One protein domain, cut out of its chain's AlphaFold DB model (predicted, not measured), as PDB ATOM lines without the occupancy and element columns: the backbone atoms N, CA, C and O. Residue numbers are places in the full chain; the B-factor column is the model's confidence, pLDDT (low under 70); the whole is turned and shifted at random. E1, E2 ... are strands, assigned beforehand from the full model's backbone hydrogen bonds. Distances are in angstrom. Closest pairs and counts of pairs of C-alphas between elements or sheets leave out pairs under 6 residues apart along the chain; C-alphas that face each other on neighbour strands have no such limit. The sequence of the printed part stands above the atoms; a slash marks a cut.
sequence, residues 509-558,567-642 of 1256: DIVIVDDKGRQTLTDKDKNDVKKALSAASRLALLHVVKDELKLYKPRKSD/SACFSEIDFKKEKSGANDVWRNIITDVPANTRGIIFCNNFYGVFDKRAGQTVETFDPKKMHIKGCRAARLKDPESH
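This is residues 509 to 558 and 567 to 642 of the 1256 residues of an uncharacterized protein of candidate division Zixibacteria bacterium (UniProt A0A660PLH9). With little regular structure, the domain is a strongly twisted six-strand sheet with long loops and, away from it, the small hairpin E4 and E5. The 126 printed residues hold eight strands, E1 to E8 along the chain, and no named helix: all strand, with 44 residues in named elements. The mixed sheet runs E1 E8 E7 E6 E2 E3; the whole is compact, radius of gyration of the C-alphas 14.1 A, spans 46 by 33 by 30 A.

Edge strand E1, residues 510 to 513, is parallel to E8, 632 to 636 (N 511 to O 632, 2.8 A). E6, 597 to 602, E7, 605 to 613, and E8 form a meander, each the antiparallel neighbour of the one before: N 607 to O 600, 2.8 A; N 633 to O 612, 2.9 A. E7 bends by 84 degrees at residue 610. E2, 539 to 545, is antiparallel to E6 (N 540 to O 601, 2.8 A) and forms a hairpin with edge strand E3, 548 to 552 (N 543 to O 550, 2.9 A). Hairpin E4, 577 to 580, and E5, 583 to 586 (N 578 to O 585, 2.8 A), is apart from the sheet's strands.

E1 begins at C-alpha 510 (310.165, 222.789, 386.063); E8 ends at C-alpha 636 (322.051, 217.496, 386.648). E7 measures 19.3 A, E2 18.7 A.

The farthest C-alphas, Asp 547 and Ala 582, are 47.3 A apart. Residues 559 to 566 are cut out; C-alphas 558 and 567 are 16.5 A apart. Links E1 to E2 and E7 to E8 are long. Mean pLDDT of the printed part is 77.4; 26 residues are under 70, among them 615 to 620.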
ATOM      1  N   ASP A 509     305.404 223.157 386.653       92.56
ATOM      2  CA  ASP A 509     306.521 224.000 386.221       92.56
ATOM      3  C   ASP A 509     307.847 223.363 386.668       92.56
ATOM      4  O   ASP A 509     307.925 222.755 387.744       92.56
ATOM      5  N   ILE A 510     308.884 223.469 385.835       91.06
ATOM      6  CA  ILE A 510     310.165 222.789 386.063       91.06
ATOM      7  C   ILE A 510     311.255 223.815 386.325       91.06
ATOM      8  O   ILE A 510     311.437 224.740 385.543       91.06
ATOM      9  N   VAL A 511     312.022 223.626 387.391       89.38
ATOM     10  CA  VAL A 511     313.221 224.412 387.675       89.38
ATOM     11  C   VAL A 511     314.475 223.574 387.446       89.38
ATOM     12  O   VAL A 511     314.538 222.415 387.854       89.38
ATOM     13  N   ILE A 512     315.474 224.156 386.787       86.62
ATOM     14  CA  ILE A 512     316.764 223.505 386.544       86.62
ATOM     15  C   ILE A 512     317.649 223.691 387.778       86.62
ATOM     16  O   ILE A 512     317.821 224.815 388.265       86.62
ATOM     17  N   VAL A 513     318.220 222.592 388.270       83.31
ATOM     18  CA  VAL A 513     319.168 222.579 389.388       83.31
ATOM     19  C   VAL A 513     320.461 221.863 389.010       83.31
ATOM     20  O   VAL A 513     320.466 220.927 388.207       83.31
ATOM     21  N   ASP A 514     321.571 222.309 389.591       79.81
ATOM     22  CA  ASP A 514     322.862 221.648 389.432       79.81
ATOM     23  C   ASP A 514     322.934 220.319 390.209       79.81
ATOM     24  O   ASP A 514     321.977 219.888 390.858       79.81
ATOM     25  N   ASP A 515     324.085 219.656 390.149       75.62
ATOM     26  CA  ASP A 515     324.335 218.375 390.815       75.62
ATOM     27  C   ASP A 515     324.233 218.443 392.343       75.62
ATOM     28  O   ASP A 515     323.964 217.430 392.990       75.62
ATOM     29  N   LYS A 516     324.334 219.638 392.925       76.75
ATOM     30  CA  LYS A 516     324.160 219.897 394.356       76.75
ATOM     31  C   LYS A 516     322.732 220.321 394.733       76.75
ATOM     32  O   LYS A 516     322.388 220.394 395.908       76.75
ATOM     33  N   GLY A 517     321.857 220.523 393.746       76.69
ATOM     34  CA  GLY A 517     320.483 220.989 393.949       76.69
ATOM     35  C   GLY A 517     320.355 222.515 394.004       76.69
ATOM     36  O   GLY A 517     319.279 223.031 394.318       76.69
ATOM     37  N   ARG A 518     321.423 223.252 393.675       80.31
ATOM     38  CA  ARG A 518     321.418 224.715 393.594       80.31
ATOM     39  C   ARG A 518     320.768 225.155 392.291       80.31
ATOM     40  O   ARG A 518     320.994 224.582 391.229       80.31
ATOM     41  N   GLN A 519     319.990 226.223 392.362       83.31
ATOM     42  CA  GLN A 519     319.223 226.774 391.245       83.31
ATOM     43  C   GLN A 519     320.067 227.734 390.387       83.31
ATOM     44  O   GLN A 519     319.665 228.851 390.083       83.31
ATOM     45  N   THR A 520     321.274 227.302 390.012       78.88
ATOM     46  CA  THR A 520     322.191 228.074 389.162       78.88
ATOM     47  C   THR A 520     322.150 227.570 387.731       78.88
ATOM     48  O   THR A 520     322.353 226.379 387.493       78.88
ATOM     49  N   LEU A 521     321.970 228.482 386.779       79.94
ATOM     50  CA  LEU A 521     322.026 228.163 385.361       79.94
ATOM     51  C   LEU A 521     323.413 228.486 384.797       79.94
ATOM     52  O   LEU A 521     323.951 229.567 385.018       79.94
ATOM     53  N   THR A 522     323.984 227.527 384.077       79.75
ATOM     54  CA  THR A 522     325.253 227.632 383.336       79.75
ATOM     55  C   THR A 522     325.182 226.694 382.140       79.75
ATOM     56  O   THR A 522     324.378 225.766 382.188       79.75
ATOM     57  N   ASP A 523     326.042 226.869 381.142       81.12
ATOM     58  CA  ASP A 523     326.185 225.960 379.994       81.12
ATOM     59  C   ASP A 523     327.655 225.589 379.763       81.12
ATOM     60  O   ASP A 523     328.536 226.169 380.395       81.12
ATOM     61  N   LYS A 524     327.923 224.656 378.854       82.75
ATOM     62  CA  LYS A 524     329.268 224.260 378.434       82.75
ATOM     63  C   LYS A 524     329.618 224.914 377.106       82.75
ATOM     64  O   LYS A 524     328.810 224.930 376.175       82.75
ATOM     65  N   ASP A 525     330.840 225.416 377.004       84.88
ATOM     66  CA  ASP A 525     331.402 225.820 375.717       84.88
ATOM     67  C   ASP A 525     331.838 224.607 374.877       84.88
ATOM     68  O   ASP A 525     331.724 223.454 375.304       84.88
ATOM     69  N   LYS A 526     332.339 224.856 373.663       84.75
ATOM     70  CA  LYS A 526     332.812 223.804 372.747       84.75
ATOM     71  C   LYS A 526     333.925 222.905 373.312       84.75
ATOM     72  O   LYS A 526     334.116 221.806 372.797       84.75
ATOM     73  N   ASN A 527     334.627 223.351 374.357       85.69
ATOM     74  CA  ASN A 527     335.732 222.643 375.005       85.69
ATOM     75  C   ASN A 527     335.284 221.888 376.271       85.69
ATOM     76  O   ASN A 527     336.123 221.397 377.024       85.69
ATOM     77  N   ASP A 528     333.971 221.776 376.505       84.38
ATOM     78  CA  ASP A 528     333.368 221.193 377.712       84.38
ATOM     79  C   ASP A 528     333.585 222.008 378.998       84.38
ATOM     80  O   ASP A 528     333.383 221.497 380.103       84.38
ATOM     81  N   VAL A 529     333.953 223.288 378.880       86.38
ATOM     82  CA  VAL A 529     334.174 224.170 380.031       86.38
ATOM     83  C   VAL A 529     332.870 224.867 380.411       86.38
ATOM     84  O   VAL A 529     332.210 225.499 379.584       86.38
ATOM     85  N   LYS A 530     332.500 224.782 381.694       84.81
ATOM     86  CA  LYS A 530     331.307 225.438 382.247       84.81
ATOM     87  C   LYS A 530     331.468 226.964 382.211       84.81
ATOM     88  O   LYS A 530     332.360 227.511 382.853       84.81
ATOM     89  N   LYS A 531     330.571 227.655 381.505       82.38
ATOM     90  CA  LYS A 531     330.526 229.115 381.340       82.38
ATOM     91  C   LYS A 531     329.116 229.675 381.562       82.38
ATOM     92  O   LYS A 531     328.108 228.970 381.480       82.38
ATOM     93  N   ALA A 532     329.032 230.978 381.831       78.94
ATOM     94  CA  ALA A 532     327.775 231.716 381.985       78.94
ATOM     95  C   ALA A 532     327.109 232.019 380.624       78.94
ATOM     96  O   ALA A 532     326.785 233.163 380.319       78.94
ATOM     97  N   LEU A 533     326.911 230.991 379.799       67.50
ATOM     98  CA  LEU A 533     326.329 231.096 378.452       67.50
ATOM     99  C   LEU A 533     324.797 230.953 378.446       67.50
ATOM    100  O   LEU A 533     324.186 230.798 377.394       67.50
ATOM    101  N   SER A 534     324.169 231.028 379.621       75.62
ATOM    102  CA  SER A 534     322.754 230.722 379.838       75.62
ATOM    103  C   SER A 534     321.776 231.518 378.977       75.62
ATOM    104  O   SER A 534     320.748 230.967 378.606       75.62
ATOM    105  N   ALA A 535     322.093 232.766 378.611       72.25
ATOM    106  CA  ALA A 535     321.255 233.581 377.719       72.25
ATOM    107  C   ALA A 535     320.982 232.920 376.369       72.25
ATOM    108  O   ALA A 535     319.977 233.220 375.745       72.25
ATOM    109  N   ALA A 536     321.890 232.059 375.924       71.56
ATOM    110  CA  ALA A 536     321.834 231.448 374.611       71.56
ATOM    111  C   ALA A 536     321.981 229.924 374.676       71.56
ATOM    112  O   ALA A 536     322.342 229.272 373.691       71.56
ATOM    113  N   SER A 537     321.706 229.366 375.855       73.50
ATOM    114  CA  SER A 537     321.450 227.945 376.014       73.50
ATOM    115  C   SER A 537     320.119 227.593 375.374       73.50
ATOM    116  O   SER A 537     319.148 228.336 375.486       73.50
ATOM    117  N   ARG A 538     320.050 226.413 374.765       77.81
ATOM    118  CA  ARG A 538     318.827 225.890 374.157       77.81
ATOM    119  C   ARG A 538     318.388 224.641 374.908       77.81
ATOM    120  O   ARG A 538     319.208 223.962 375.535       77.81
ATOM    121  N   LEU A 539     317.094 224.334 374.875       82.31
ATOM    122  CA  LEU A 539     316.581 223.147 375.551       82.31
ATOM    123  C   LEU A 539     315.463 222.466 374.780       82.31
ATOM    124  O   LEU A 539     314.744 223.089 374.008       82.31
ATOM    125  N   ALA A 540     315.281 221.184 375.032       86.25
ATOM    126  CA  ALA A 540     314.124 220.440 374.580       86.25
ATOM    127  C   ALA A 540     313.593 219.578 375.721       86.25
ATOM    128  O   ALA A 540     314.338 219.150 376.599       86.25
ATOM    129  N   LEU A 541     312.292 219.333 375.726       88.56
ATOM    130  CA  LEU A 541     311.620 218.503 376.712       88.56
ATOM    131  C   LEU A 541     311.229 217.185 376.053       88.56
ATOM    132  O   LEU A 541     310.603 217.160 374.997       88.56
ATOM    133  N   LEU A 542     311.586 216.080 376.688       87.88
ATOM    134  CA  LEU A 542     311.122 214.755 376.312       87.88
ATOM    135  C   LEU A 542     309.813 214.497 377.040       87.88
ATOM    136  O   LEU A 542     309.776 214.534 378.269       87.88
ATOM    137  N   HIS A 543     308.737 214.236 376.308       88.50
ATOM    138  CA  HIS A 543     307.423 214.016 376.901       88.50
ATOM    139  C   HIS A 543     306.667 212.897 376.201       88.50
ATOM    140  O   HIS A 543     306.887 212.626 375.022       88.50
ATOM    141  N   VAL A 544     305.782 212.228 376.935       86.25
ATOM    142  CA  VAL A 544     305.071 211.063 376.407       86.25
ATOM    143  C   VAL A 544     303.644 211.428 376.014       86.25
ATOM    144  O   VAL A 544     302.836 211.815 376.860       86.25
ATOM    145  N   VAL A 545     303.314 211.243 374.735       85.12
ATOM    146  CA  VAL A 545     301.982 211.492 374.166       85.12
ATOM    147  C   VAL A 545     301.539 210.277 373.378       85.12
ATOM    148  O   VAL A 545     302.251 209.833 372.484       85.12
ATOM    149  N   LYS A 546     300.339 209.758 373.671       81.50
ATOM    150  CA  LYS A 546     299.779 208.583 372.979       81.50
ATOM    151  C   LYS A 546     300.751 207.388 372.930       81.50
ATOM    152  O   LYS A 546     300.776 206.680 371.932       81.50
ATOM    153  N   ASP A 547     301.500 207.157 374.016       77.69
ATOM    154  CA  ASP A 547     302.469 206.048 374.152       77.69
ATOM    155  C   ASP A 547     303.748 206.189 373.295       77.69
ATOM    156  O   ASP A 547     304.483 205.225 373.077       77.69
ATOM    157  N   GLU A 548     304.021 207.412 372.832       84.75
ATOM    158  CA  GLU A 548     305.216 207.801 372.085       84.75
ATOM    159  C   GLU A 548     306.026 208.823 372.879       84.75
ATOM    160  O   GLU A 548     305.459 209.797 373.385       84.75
ATOM    161  N   LEU A 549     307.345 208.639 372.954       87.69
ATOM    162  CA  LEU A 549     308.245 209.663 373.473       87.69
ATOM    163  C   LEU A 549     308.518 210.675 372.365       87.69
ATOM    164  O   LEU A 549     309.114 210.356 371.338       87.69
ATOM    165  N   LYS A 550     308.066 211.902 372.582       86.62
ATOM    166  CA  LYS A 550     308.212 213.001 371.640       86.62
ATOM    167  C   LYS A 550     309.113 214.075 372.208       86.62
ATOM    168  O   LYS A 550     309.265 214.227 373.420       86.62
ATOM    169  N   LEU A 551     309.685 214.828 371.286       84.81
ATOM    170  CA  LEU A 551     310.425 216.033 371.581       84.81
ATOM    171  C   LEU A 551     309.464 217.219 371.553       84.81
ATOM    172  O   LEU A 551     308.746 217.425 370.575       84.81
ATOM    173  N   TYR A 552     309.468 217.996 372.621       85.75
ATOM    174  CA  TYR A 552     308.735 219.241 372.740       85.75
ATOM    175  C   TYR A 552     309.711 220.391 372.935       85.75
ATOM    176  O   TYR A 552     310.659 220.302 373.712       85.75
ATOM    177  N   LYS A 553     309.457 221.491 372.238       83.31
ATOM    178  CA  LYS A 553     310.284 222.690 372.274       83.31
ATOM    179  C   LYS A 553     309.469 223.798 372.931       83.31
ATOM    180  O   LYS A 553     308.493 224.237 372.322       83.31
ATOM    181  N   PRO A 554     309.830 224.235 374.147       78.25
ATOM    182  CA  PRO A 554     309.181 225.388 374.755       78.25
ATOM    183  C   PRO A 554     309.315 226.619 373.868       78.25
ATOM    184  O   PRO A 554     310.368 226.837 373.258       78.25
ATOM    185  N   ARG A 555     308.251 227.413 373.788       68.62
ATOM    186  CA  ARG A 555     308.201 228.618 372.955       68.62
ATOM    187  C   ARG A 555     308.460 229.875 373.783       68.62
ATOM    188  O   ARG A 555     308.257 229.902 374.998       68.62
ATOM    189  N   LYS A 556     308.898 230.947 373.118       63.78
ATOM    190  CA  LYS A 556     308.977 232.281 373.728       63.78
ATOM    191  C   LYS A 556     307.544 232.756 373.997       63.78
ATOM    192  O   LYS A 556     306.679 232.615 373.138       63.78
ATOM    193  N   SER A 557     307.278 233.316 375.179       53.53
ATOM    194  CA  SER A 557     305.925 233.756 375.579       53.53
ATOM    195  C   SER A 557     305.259 234.679 374.553       53.53
ATOM    196  O   SER A 557     304.042 234.653 374.395       53.53
ATOM    197  N   ASP A 558     306.072 235.450 373.833       49.25
ATOM    198  CA  ASP A 558     305.630 236.505 372.923       49.25
ATOM    199  C   ASP A 558     305.460 235.982 371.477       49.25
ATOM    200  O   ASP A 558     304.886 236.665 370.635       49.25
ATOM    201  N   SER A 567     313.551 226.098 365.241       57.00
ATOM    202  CA  SER A 567     314.604 225.073 365.194       57.00
ATOM    203  C   SER A 567     313.961 223.685 365.266       57.00
ATOM    204  O   SER A 567     312.951 223.499 365.946       57.00
ATOM    205  N   ALA A 568     314.498 222.677 364.573       56.41
ATOM    206  CA  ALA A 568     313.852 221.364 364.541       56.41
ATOM    207  C   ALA A 568     313.961 220.581 365.852       56.41
ATOM    208  O   ALA A 568     313.043 219.824 366.176       56.41
ATOM    209  N   CYS A 569     315.025 220.809 366.627       64.31
ATOM    210  CA  CYS A 569     315.362 219.971 367.779       64.31
ATOM    211  C   CYS A 569     315.433 220.724 369.113       64.31
ATOM    212  O   CYS A 569     315.265 220.097 370.151       64.31
ATOM    213  N   PHE A 570     315.626 222.046 369.128       74.06
ATOM    214  CA  PHE A 570     315.752 222.799 370.379       74.06
ATOM    215  C   PHE A 570     314.857 224.036 370.420       74.06
ATOM    216  O   PHE A 570     314.386 224.515 369.393       74.06
ATOM    217  N   SER A 571     314.590 224.523 371.629       73.31
ATOM    218  CA  SER A 571     313.890 225.778 371.864       73.31
ATOM    219  C   SER A 571     314.738 226.988 371.481       73.31
ATOM    220  O   SER A 571     315.968 226.939 371.468       73.31
ATOM    221  N   GLU A 572     314.046 228.101 371.257       64.75
ATOM    222  CA  GLU A 572     314.625 229.441 371.118       64.75
ATOM    223  C   GLU A 572     314.312 230.295 372.363       64.75
ATOM    224  O   GLU A 572     314.175 231.516 372.286       64.75
ATOM    225  N   ILE A 573     314.102 229.659 373.528       66.38
ATOM    226  CA  ILE A 573     313.873 230.422 374.758       66.38
ATOM    227  C   ILE A 573     315.198 230.992 375.255       66.38
ATOM    228  O   ILE A 573     316.098 230.256 375.650       66.38
ATOM    229  N   ASP A 574     315.286 232.315 375.292       64.00
ATOM    230  CA  ASP A 574     316.366 232.986 376.003       64.00
ATOM    231  C   ASP A 574     316.070 232.887 377.502       64.00
ATOM    232  O   ASP A 574     315.037 233.382 377.986       64.00
ATOM    233  N   PHE A 575     316.967 232.275 378.274       75.88
ATOM    234  CA  PHE A 575     316.897 232.444 379.720       75.88
ATOM    235  C   PHE A 575     317.197 233.907 380.034       75.88
ATOM    236  O   PHE A 575     318.153 234.474 379.523       75.88
ATOM    237  N   LYS A 576     316.359 234.552 380.848       77.31
ATOM    238  CA  LYS A 576     316.482 235.988 381.140       77.31
ATOM    239  C   LYS A 576     317.254 236.204 382.438       77.31
ATOM    240  O   LYS A 576     316.994 235.503 383.414       77.31
ATOM    241  N   LYS A 577     318.156 237.189 382.478       81.94
ATOM    242  CA  LYS A 577     318.679 237.715 383.747       81.94
ATOM    243  C   LYS A 577     317.592 238.533 384.442       81.94
ATOM    244  O   LYS A 577     316.927 239.353 383.814       81.94
ATOM    245  N   GLU A 578     317.418 238.299 385.732       79.88
ATOM    246  CA  GLU A 578     316.550 239.053 386.630       79.88
ATOM    247  C   GLU A 578     317.419 239.668 387.732       79.88
ATOM    248  O   GLU A 578     318.327 239.013 388.248       79.88
ATOM    249  N   LYS A 579     317.152 240.925 388.107       75.44
ATOM    250  CA  LYS A 579     317.873 241.570 389.211       75.44
ATOM    251  C   LYS A 579     317.437 240.973 390.548       75.44
ATOM    252  O   LYS A 579     316.243 240.932 390.843       75.44
ATOM    253  N   SER A 580     318.401 240.578 391.376       70.00
ATOM    254  CA  SER A 580     318.188 240.170 392.765       70.00
ATOM    255  C   SER A 580     319.177 240.903 393.674       70.00
ATOM    256  O   SER A 580     320.356 240.557 393.769       70.00
ATOM    257  N   GLY A 581     318.715 241.989 394.300       71.19
ATOM    258  CA  GLY A 581     319.605 242.922 394.994       71.19
ATOM    259  C   GLY A 581     320.613 243.556 394.029       71.19
ATOM    260  O   GLY A 581     320.214 244.126 393.015       71.19
ATOM    261  N   ALA A 582     321.907 243.446 394.345       65.38
ATOM    262  CA  ALA A 582     323.007 243.958 393.520       65.38
ATOM    263  C   ALA A 582     323.461 242.997 392.400       65.38
ATOM    264  O   ALA A 582     324.284 243.380 391.576       65.38
ATOM    265  N   ASN A 583     322.942 241.763 392.358       70.19
ATOM    266  CA  ASN A 583     323.416 240.722 391.447       70.19
ATOM    267  C   ASN A 583     322.365 240.364 390.389       70.19
ATOM    268  O   ASN A 583     321.170 240.281 390.681       70.19
ATOM    269  N   ASP A 584     322.824 240.068 389.174       76.50
ATOM    270  CA  ASP A 584     321.994 239.458 388.136       76.50
ATOM    271  C   ASP A 584     321.910 237.942 388.341       76.50
ATOM    272  O   ASP A 584     322.931 237.258 388.444       76.50
ATOM    273  N   VAL A 585     320.694 237.397 388.336       77.81
ATOM    274  CA  VAL A 585     320.442 235.955 388.457       77.81
ATOM    275  C   VAL A 585     319.649 235.470 387.249       77.81
ATOM    276  O   VAL A 585     318.666 236.087 386.848       77.81
ATOM    277  N   TRP A 586     320.052 234.353 386.647       79.56
ATOM    278  CA  TRP A 586     319.308 233.766 385.533       79.56
ATOM    279  C   TRP A 586     317.996 233.143 386.006       79.56
ATOM    280  O   TRP A 586     317.977 232.326 386.926       79.56
ATOM    281  N   ARG A 587     316.899 233.460 385.315       81.25
ATOM    282  CA  ARG A 587     315.640 232.725 385.414       81.25
ATOM    283  C   ARG A 587     315.899 231.288 384.978       81.25
ATOM    284  O   ARG A 587     316.140 231.055 383.808       81.25
ATOM    285  N   ASN A 588     315.804 230.335 385.889       82.44
ATOM    286  CA  ASN A 588     316.065 228.913 385.646       82.44
ATOM    287  C   ASN A 588     314.788 228.051 385.700       82.44
ATOM    288  O   ASN A 588     314.862 226.848 385.948       82.44
ATOM    289  N   ILE A 589     313.618 228.666 385.500       86.62
ATOM    290  CA  ILE A 589     312.305 228.010 385.483       86.62
ATOM    291  C   ILE A 589     311.746 227.941 384.062       86.62
ATOM    292  O   ILE A 589     311.827 228.902 383.300       86.62
ATOM    293  N   ILE A 590     311.136 226.805 383.744       88.06
ATOM    294  CA  ILE A 590     310.428 226.509 382.507       88.06
ATOM    295  C   ILE A 590     308.945 226.396 382.855       88.06
ATOM    296  O   ILE A 590     308.541 225.551 383.655       88.06
ATOM    297  N   THR A 591     308.146 227.281 382.267       87.38
ATOM    298  CA  THR A 591     306.707 227.430 382.550       87.38
ATOM    299  C   THR A 591     305.827 226.922 381.410       87.38
ATOM    300  O   THR A 591     304.625 226.740 381.590       87.38
ATOM    301  N   ASP A 592     306.424 226.729 380.235       86.06
ATOM    302  CA  ASP A 592     305.819 226.105 379.061       86.06
ATOM    303  C   ASP A 592     306.262 224.638 379.026       86.06
ATOM    304  O   ASP A 592     307.278 224.274 378.429       86.06
ATOM    305  N   VAL A 593     305.578 223.820 379.825       88.25
ATOM    306  CA  VAL A 593     305.934 222.422 380.078       88.25
ATOM    307  C   VAL A 593     304.802 221.544 379.568       88.25
ATOM    308  O   VAL A 593     303.682 221.683 380.051       88.25
ATOM    309  N   PRO A 594     305.047 220.608 378.641       89.50
ATOM    310  CA  PRO A 594     304.000 219.747 378.145       89.50
ATOM    311  C   PRO A 594     303.657 218.685 379.194       89.50
ATOM    312  O   PRO A 594     304.465 218.285 380.047       89.50
ATOM    313  N   ALA A 595     302.436 218.174 379.087       86.69
ATOM    314  CA  ALA A 595     301.989 217.064 379.902       86.69
ATOM    315  C   ALA A 595     302.933 215.857 379.766       86.69
ATOM    316  O   ALA A 595     303.445 215.567 378.682       86.69
ATOM    317  N   ASN A 596     303.115 215.130 380.872       83.56
ATOM    318  CA  ASN A 596     303.897 213.892 380.925       83.56
ATOM    319  C   ASN A 596     305.372 214.027 380.482       83.56
ATOM    320  O   ASN A 596     305.928 213.124 379.856       83.56
ATOM    321  N   THR A 597     305.998 215.167 380.793       88.00
ATOM    322  CA  THR A 597     307.446 215.374 380.625       88.00
ATOM    323  C   THR A 597     308.243 214.357 381.460       88.00
ATOM    324  O   THR A 597     307.912 214.122 382.622       88.00
ATOM    325  N   ARG A 598     309.270 213.750 380.855       82.12
ATOM    326  CA  ARG A 598     310.160 212.718 381.424       82.12
ATOM    327  C   ARG A 598     311.612 213.168 381.559       82.12
ATOM    328  O   ARG A 598     312.332 212.662 382.412       82.12
ATOM    329  N   GLY A 599     312.047 214.115 380.738       83.88
ATOM    330  CA  GLY A 599     313.416 214.613 380.782       83.88
ATOM    331  C   GLY A 599     313.570 215.937 380.057       83.88
ATOM    332  O   GLY A 599     312.706 216.330 379.272       83.88
ATOM    333  N   ILE A 600     314.678 216.612 380.328       84.69
ATOM    334  CA  ILE A 600     315.120 217.807 379.613       84.69
ATOM    335  C   ILE A 600     316.436 217.479 378.945       84.69
ATOM    336  O   ILE A 600     317.361 216.986 379.584       84.69
ATOM    337  N   ILE A 601     316.520 217.806 377.671       83.00
ATOM    338  CA  ILE A 601     317.766 217.886 376.936       83.00
ATOM    339  C   ILE A 601     318.186 219.339 377.021       83.00
ATOM    340  O   ILE A 601     317.534 220.215 376.454       83.00
ATOM    341  N   PHE A 602     319.225 219.608 377.791       79.44
ATOM    342  CA  PHE A 602     319.805 220.932 377.909       79.44
ATOM    343  C   PHE A 602     321.206 220.875 377.312       79.44
ATOM    344  O   PHE A 602     321.873 219.855 377.446       79.44
ATOM    345  N   CYS A 603     321.681 221.940 376.665       71.12
ATOM    346  CA  CYS A 603     322.973 221.921 375.958       71.12
ATOM    347  C   CYS A 603     324.169 221.428 376.809       71.12
ATOM    348  O   CYS A 603     325.140 220.907 376.265       71.12
ATOM    349  N   ASN A 604     324.056 221.497 378.137       66.69
ATOM    350  CA  ASN A 604     324.990 220.915 379.094       66.69
ATOM    351  C   ASN A 604     324.956 219.382 379.211       66.69
ATOM    352  O   ASN A 604     326.005 218.766 379.419       66.69
ATOM    353  N   ASN A 605     323.751 218.805 379.274       72.62
ATOM    354  CA  ASN A 605     323.491 217.398 379.579       72.62
ATOM    355  C   ASN A 605     321.984 217.074 379.512       72.62
ATOM    356  O   ASN A 605     321.135 217.962 379.413       72.62
ATOM    357  N   PHE A 606     321.646 215.804 379.696       78.31
ATOM    358  CA  PHE A 606     320.298 215.370 380.023       78.31
ATOM    359  C   PHE A 606     320.008 215.572 381.513       78.31
ATOM    360  O   PHE A 606     320.842 215.318 382.384       78.31
ATOM    361  N   TYR A 607     318.804 216.048 381.808       79.88
ATOM    362  CA  TYR A 607     318.302 216.242 383.161       79.88
ATOM    363  C   TYR A 607     317.044 215.395 383.310       79.88
ATOM    364  O   TYR A 607     316.071 215.575 382.572       79.88
ATOM    365  N   GLY A 608     317.052 214.481 384.275       75.44
ATOM    366  CA  GLY A 608     315.854 213.729 384.628       75.44
ATOM    367  C   GLY A 608     314.795 214.668 385.199       75.44
ATOM    368  O   GLY A 608     315.102 215.519 386.036       75.44
ATOM    369  N   VAL A 609     313.552 214.528 384.736       75.81
ATOM    370  CA  VAL A 609     312.394 215.240 385.294       75.81
ATOM    371  C   VAL A 609     311.437 214.194 385.814       75.81
ATOM    372  O   VAL A 609     310.675 213.597 385.055       75.81
ATOM    373  N   PHE A 610     311.496 213.958 387.119       66.75
ATOM    374  CA  PHE A 610     310.596 213.026 387.785       66.75
ATOM    375  C   PHE A 610     310.001 213.646 389.057       66.75
ATOM    376  O   PHE A 610     309.929 214.870 389.159       66.75
ATOM    377  N   ASP A 611     309.570 212.827 390.020       65.94
ATOM    378  CA  ASP A 611     308.882 213.208 391.272       65.94
ATOM    379  C   ASP A 611     309.656 214.187 392.177       65.94
ATOM    380  O   ASP A 611     309.179 214.579 393.247       65.94
ATOM    381  N   LYS A 612     310.865 214.587 391.779       75.94
ATOM    382  CA  LYS A 612     311.700 215.533 392.509       75.94
ATOM    383  C   LYS A 612     311.100 216.921 392.487       75.94
ATOM    384  O   LYS A 612     310.707 217.441 391.442       75.94
ATOM    385  N   ARG A 613     311.088 217.553 393.659       84.31
ATOM    386  CA  ARG A 613     310.623 218.925 393.816       84.31
ATOM    387  C   ARG A 613     311.736 219.819 394.324       84.31
ATOM    388  O   ARG A 613     312.580 219.424 395.128       84.31
ATOM    389  N   ALA A 614     311.715 221.054 393.853       83.19
ATOM    390  CA  ALA A 614     312.675 222.068 394.236       83.19
ATOM    391  C   ALA A 614     312.573 222.380 395.736       83.19
ATOM    392  O   ALA A 614     311.477 222.632 396.245       83.19
ATOM    393  N   GLY A 615     313.716 222.383 396.429       68.75
ATOM    394  CA  GLY A 615     313.802 222.666 397.865       68.75
ATOM    395  C   GLY A 615     313.503 221.479 398.790       68.75
ATOM    396  O   GLY A 615     313.258 221.708 399.971       68.75
ATOM    397  N   GLN A 616     313.504 220.239 398.276       67.81
ATOM    398  CA  GLN A 616     313.387 219.002 399.074       67.81
ATOM    399  C   GLN A 616     314.736 218.354 399.448       67.81
ATOM    400  O   GLN A 616     314.762 217.470 400.301       67.81
ATOM    401  N   THR A 617     315.847 218.741 398.813       50.62
ATOM    402  CA  THR A 617     317.195 218.223 399.111       50.62
ATOM    403  C   THR A 617     317.914 219.080 400.160       50.62
ATOM    404  O   THR A 617     317.562 220.233 400.369       50.62
ATOM    405  N   VAL A 618     318.930 218.502 400.809       40.75
ATOM    406  CA  VAL A 618     319.614 218.993 402.029       40.75
ATOM    407  C   VAL A 618     320.366 220.335 401.859       40.75
ATOM    408  O   VAL A 618     320.813 220.909 402.846       40.75
ATOM    409  N   GLU A 619     320.480 220.892 400.648       54.47
ATOM    410  CA  GLU A 619     321.116 222.201 400.429       54.47
ATOM    411  C   GLU A 619     320.119 223.372 400.470       54.47
ATOM    412  O   GLU A 619     318.994 223.306 399.974       54.47
ATOM    413  N   THR A 620     320.562 224.468 401.089       62.88
ATOM    414  CA  THR A 620     319.774 225.638 401.500       62.88
ATOM    415  C   THR A 620     318.995 226.282 400.349       62.88
ATOM    416  O   THR A 620     319.562 226.976 399.500       62.88
ATOM    417  N   PHE A 621     317.671 226.114 400.355       77.81
ATOM    418  CA  PHE A 621     316.763 227.014 399.646       77.81
ATOM    419  C   PHE A 621     317.006 228.452 400.128       77.81
ATOM    420  O   PHE A 621     316.920 228.720 401.325       77.81
ATOM    421  N   ASP A 622     317.314 229.358 399.200       81.06
ATOM    422  CA  ASP A 622     317.634 230.754 399.485       81.06
ATOM    423  C   ASP A 622     316.807 231.661 398.561       81.06
ATOM    424  O   ASP A 622     317.141 231.823 397.380       81.06
ATOM    425  N   PRO A 623     315.719 232.260 399.070       80.06
ATOM    426  CA  PRO A 623     314.897 233.165 398.282       80.06
ATOM    427  C   PRO A 623     315.648 234.374 397.724       80.06
ATOM    428  O   PRO A 623     315.274 234.875 396.663       80.06
ATOM    429  N   LYS A 624     316.731 234.815 398.383       80.12
ATOM    430  CA  LYS A 624     317.552 235.951 397.931       80.12
ATOM    431  C   LYS A 624     318.356 235.635 396.675       80.12
ATOM    432  O   LYS A 624     318.887 236.539 396.049       80.12
ATOM    433  N   LYS A 625     318.440 234.360 396.295       79.62
ATOM    434  CA  LYS A 625     319.029 233.902 395.032       79.62
ATOM    435  C   LYS A 625     317.963 233.591 393.983       79.62
ATOM    436  O   LYS A 625     318.232 232.858 393.041       79.62
ATOM    437  N   MET A 626     316.741 234.107 394.153       82.69
ATOM    438  CA  MET A 626     315.594 233.844 393.274       82.69
ATOM    439  C   MET A 626     315.192 232.363 393.202       82.69
ATOM    440  O   MET A 626     314.533 231.945 392.246       82.69
ATOM    441  N   HIS A 627     315.560 231.562 394.210       86.94
ATOM    442  CA  HIS A 627     315.187 230.154 394.252       86.94
ATOM    443  C   HIS A 627     313.663 230.008 394.376       86.94
ATOM    444  O   HIS A 627     313.002 230.787 395.064       86.94
ATOM    445  N   ILE A 628     313.121 228.968 393.745       88.50
ATOM    446  CA  ILE A 628     311.697 228.617 393.725       88.50
ATOM    447  C   ILE A 628     311.500 227.281 394.440       88.50
ATOM    448  O   ILE A 628     312.282 226.350 394.238       88.50
ATOM    449  N   LYS A 629     310.462 227.169 395.270       89.56
ATOM    450  CA  LYS A 629     310.195 225.978 396.087       89.56
ATOM    451  C   LYS A 629     308.869 225.324 395.726       89.56
ATOM    452  O   LYS A 629     307.841 225.990 395.718       89.56
ATOM    453  N   GLY A 630     308.886 224.013 395.495       89.25
ATOM    454  CA  GLY A 630     307.692 223.211 395.205       89.25
ATOM    455  C   GLY A 630     307.414 222.926 393.720       89.25
ATOM    456  O   GLY A 630     306.602 222.050 393.433       89.25
ATOM    457  N   CYS A 631     308.124 223.577 392.786       89.44
ATOM    458  CA  CYS A 631     308.168 223.175 391.368       89.44
ATOM    459  C   CYS A 631     308.766 221.771 391.208       89.44
ATOM    460  O   CYS A 631     309.477 221.299 392.099       89.44
ATOM    461  N   ARG A 632     308.568 221.130 390.051       89.94
ATOM    462  CA  ARG A 632     309.401 219.982 389.653       89.94
ATOM    463  C   ARG A 632     310.854 220.427 389.506       89.94
ATOM    464  O   ARG A 632     311.111 221.536 389.049       89.94
ATOM    465  N   ALA A 633     311.800 219.585 389.900       86.12
ATOM    466  CA  ALA A 633     313.226 219.854 389.752       86.12
ATOM    467  C   ALA A 633     313.819 218.960 388.659       86.12
ATOM    468  O   ALA A 633     313.666 217.743 388.707       86.12
ATOM    469  N   ALA A 634     314.510 219.574 387.701       86.69
ATOM    470  CA  ALA A 634     315.360 218.892 386.736       86.69
ATOM    471  C   ALA A 634     316.801 218.968 387.240       86.69
ATOM    472  O   ALA A 634     317.392 220.050 387.229       86.69
ATOM    473  N   ARG A 635     317.354 217.854 387.725       79.81
ATOM    474  CA  ARG A 635     318.669 217.828 388.380       79.81
ATOM    475  C   ARG A 635     319.747 217.256 387.467       79.81
ATOM    476  O   ARG A 635     319.586 216.177 386.900       79.81
ATOM    477  N   LEU A 636     320.861 217.979 387.348       76.56
ATOM    478  CA  LEU A 636     322.051 217.496 386.648       76.56
ATOM    479  C   LEU A 636     322.673 216.331 387.424       76.56
ATOM    480  O   LEU A 636     322.869 216.461 388.629       76.56
ATOM    481  N   LYS A 637     323.035 215.229 386.752       70.38
ATOM    482  CA  LYS A 637     323.658 214.055 387.400       70.38
ATOM    483  C   LYS A 637     322.878 213.560 388.627       70.38
ATOM    484  O   LYS A 637     323.475 213.207 389.640       70.38
ATOM    485  N   ASP A 638     321.548 213.589 388.560       68.06
ATOM    486  CA  ASP A 638     320.715 213.059 389.636       68.06
ATOM    487  C   ASP A 638     321.055 211.576 389.873       68.06
ATOM    488  O   ASP A 638     320.796 210.765 388.994       68.06
ATOM    489  N   PRO A 639     321.606 211.171 391.027       57.75
ATOM    490  CA  PRO A 639     321.965 209.772 391.253       57.75
ATOM    491  C   PRO A 639     320.749 208.835 391.252       57.75
ATOM    492  O   PRO A 639     320.904 207.632 391.086       57.75
ATOM    493  N   GLU A 640     319.537 209.362 391.441       55.19
ATOM    494  CA  GLU A 640     318.316 208.558 391.421       55.19
ATOM    495  C   GLU A 640     317.680 208.444 390.044       55.19
ATOM    496  O   GLU A 640     316.792 207.617 389.845       55.19
ATOM    497  N   SER A 641     318.065 209.324 389.121       57.56
ATOM    498  CA  SER A 641     317.429 209.404 387.818       57.56
ATOM    499  C   SER A 641     318.396 209.635 386.671       57.56
ATOM    500  O   SER A 641     317.903 209.899 385.596       57.56
ATOM    501  N   HIS A 642     319.710 209.626 386.867       58.25
ATOM    502  CA  HIS A 642     320.747 209.878 385.865       58.25
ATOM    503  C   HIS A 642     322.033 209.132 386.256       58.25
ATOM    504  O   HIS A 642     322.940 209.679 386.885       58.25
TER     505      HIS A 642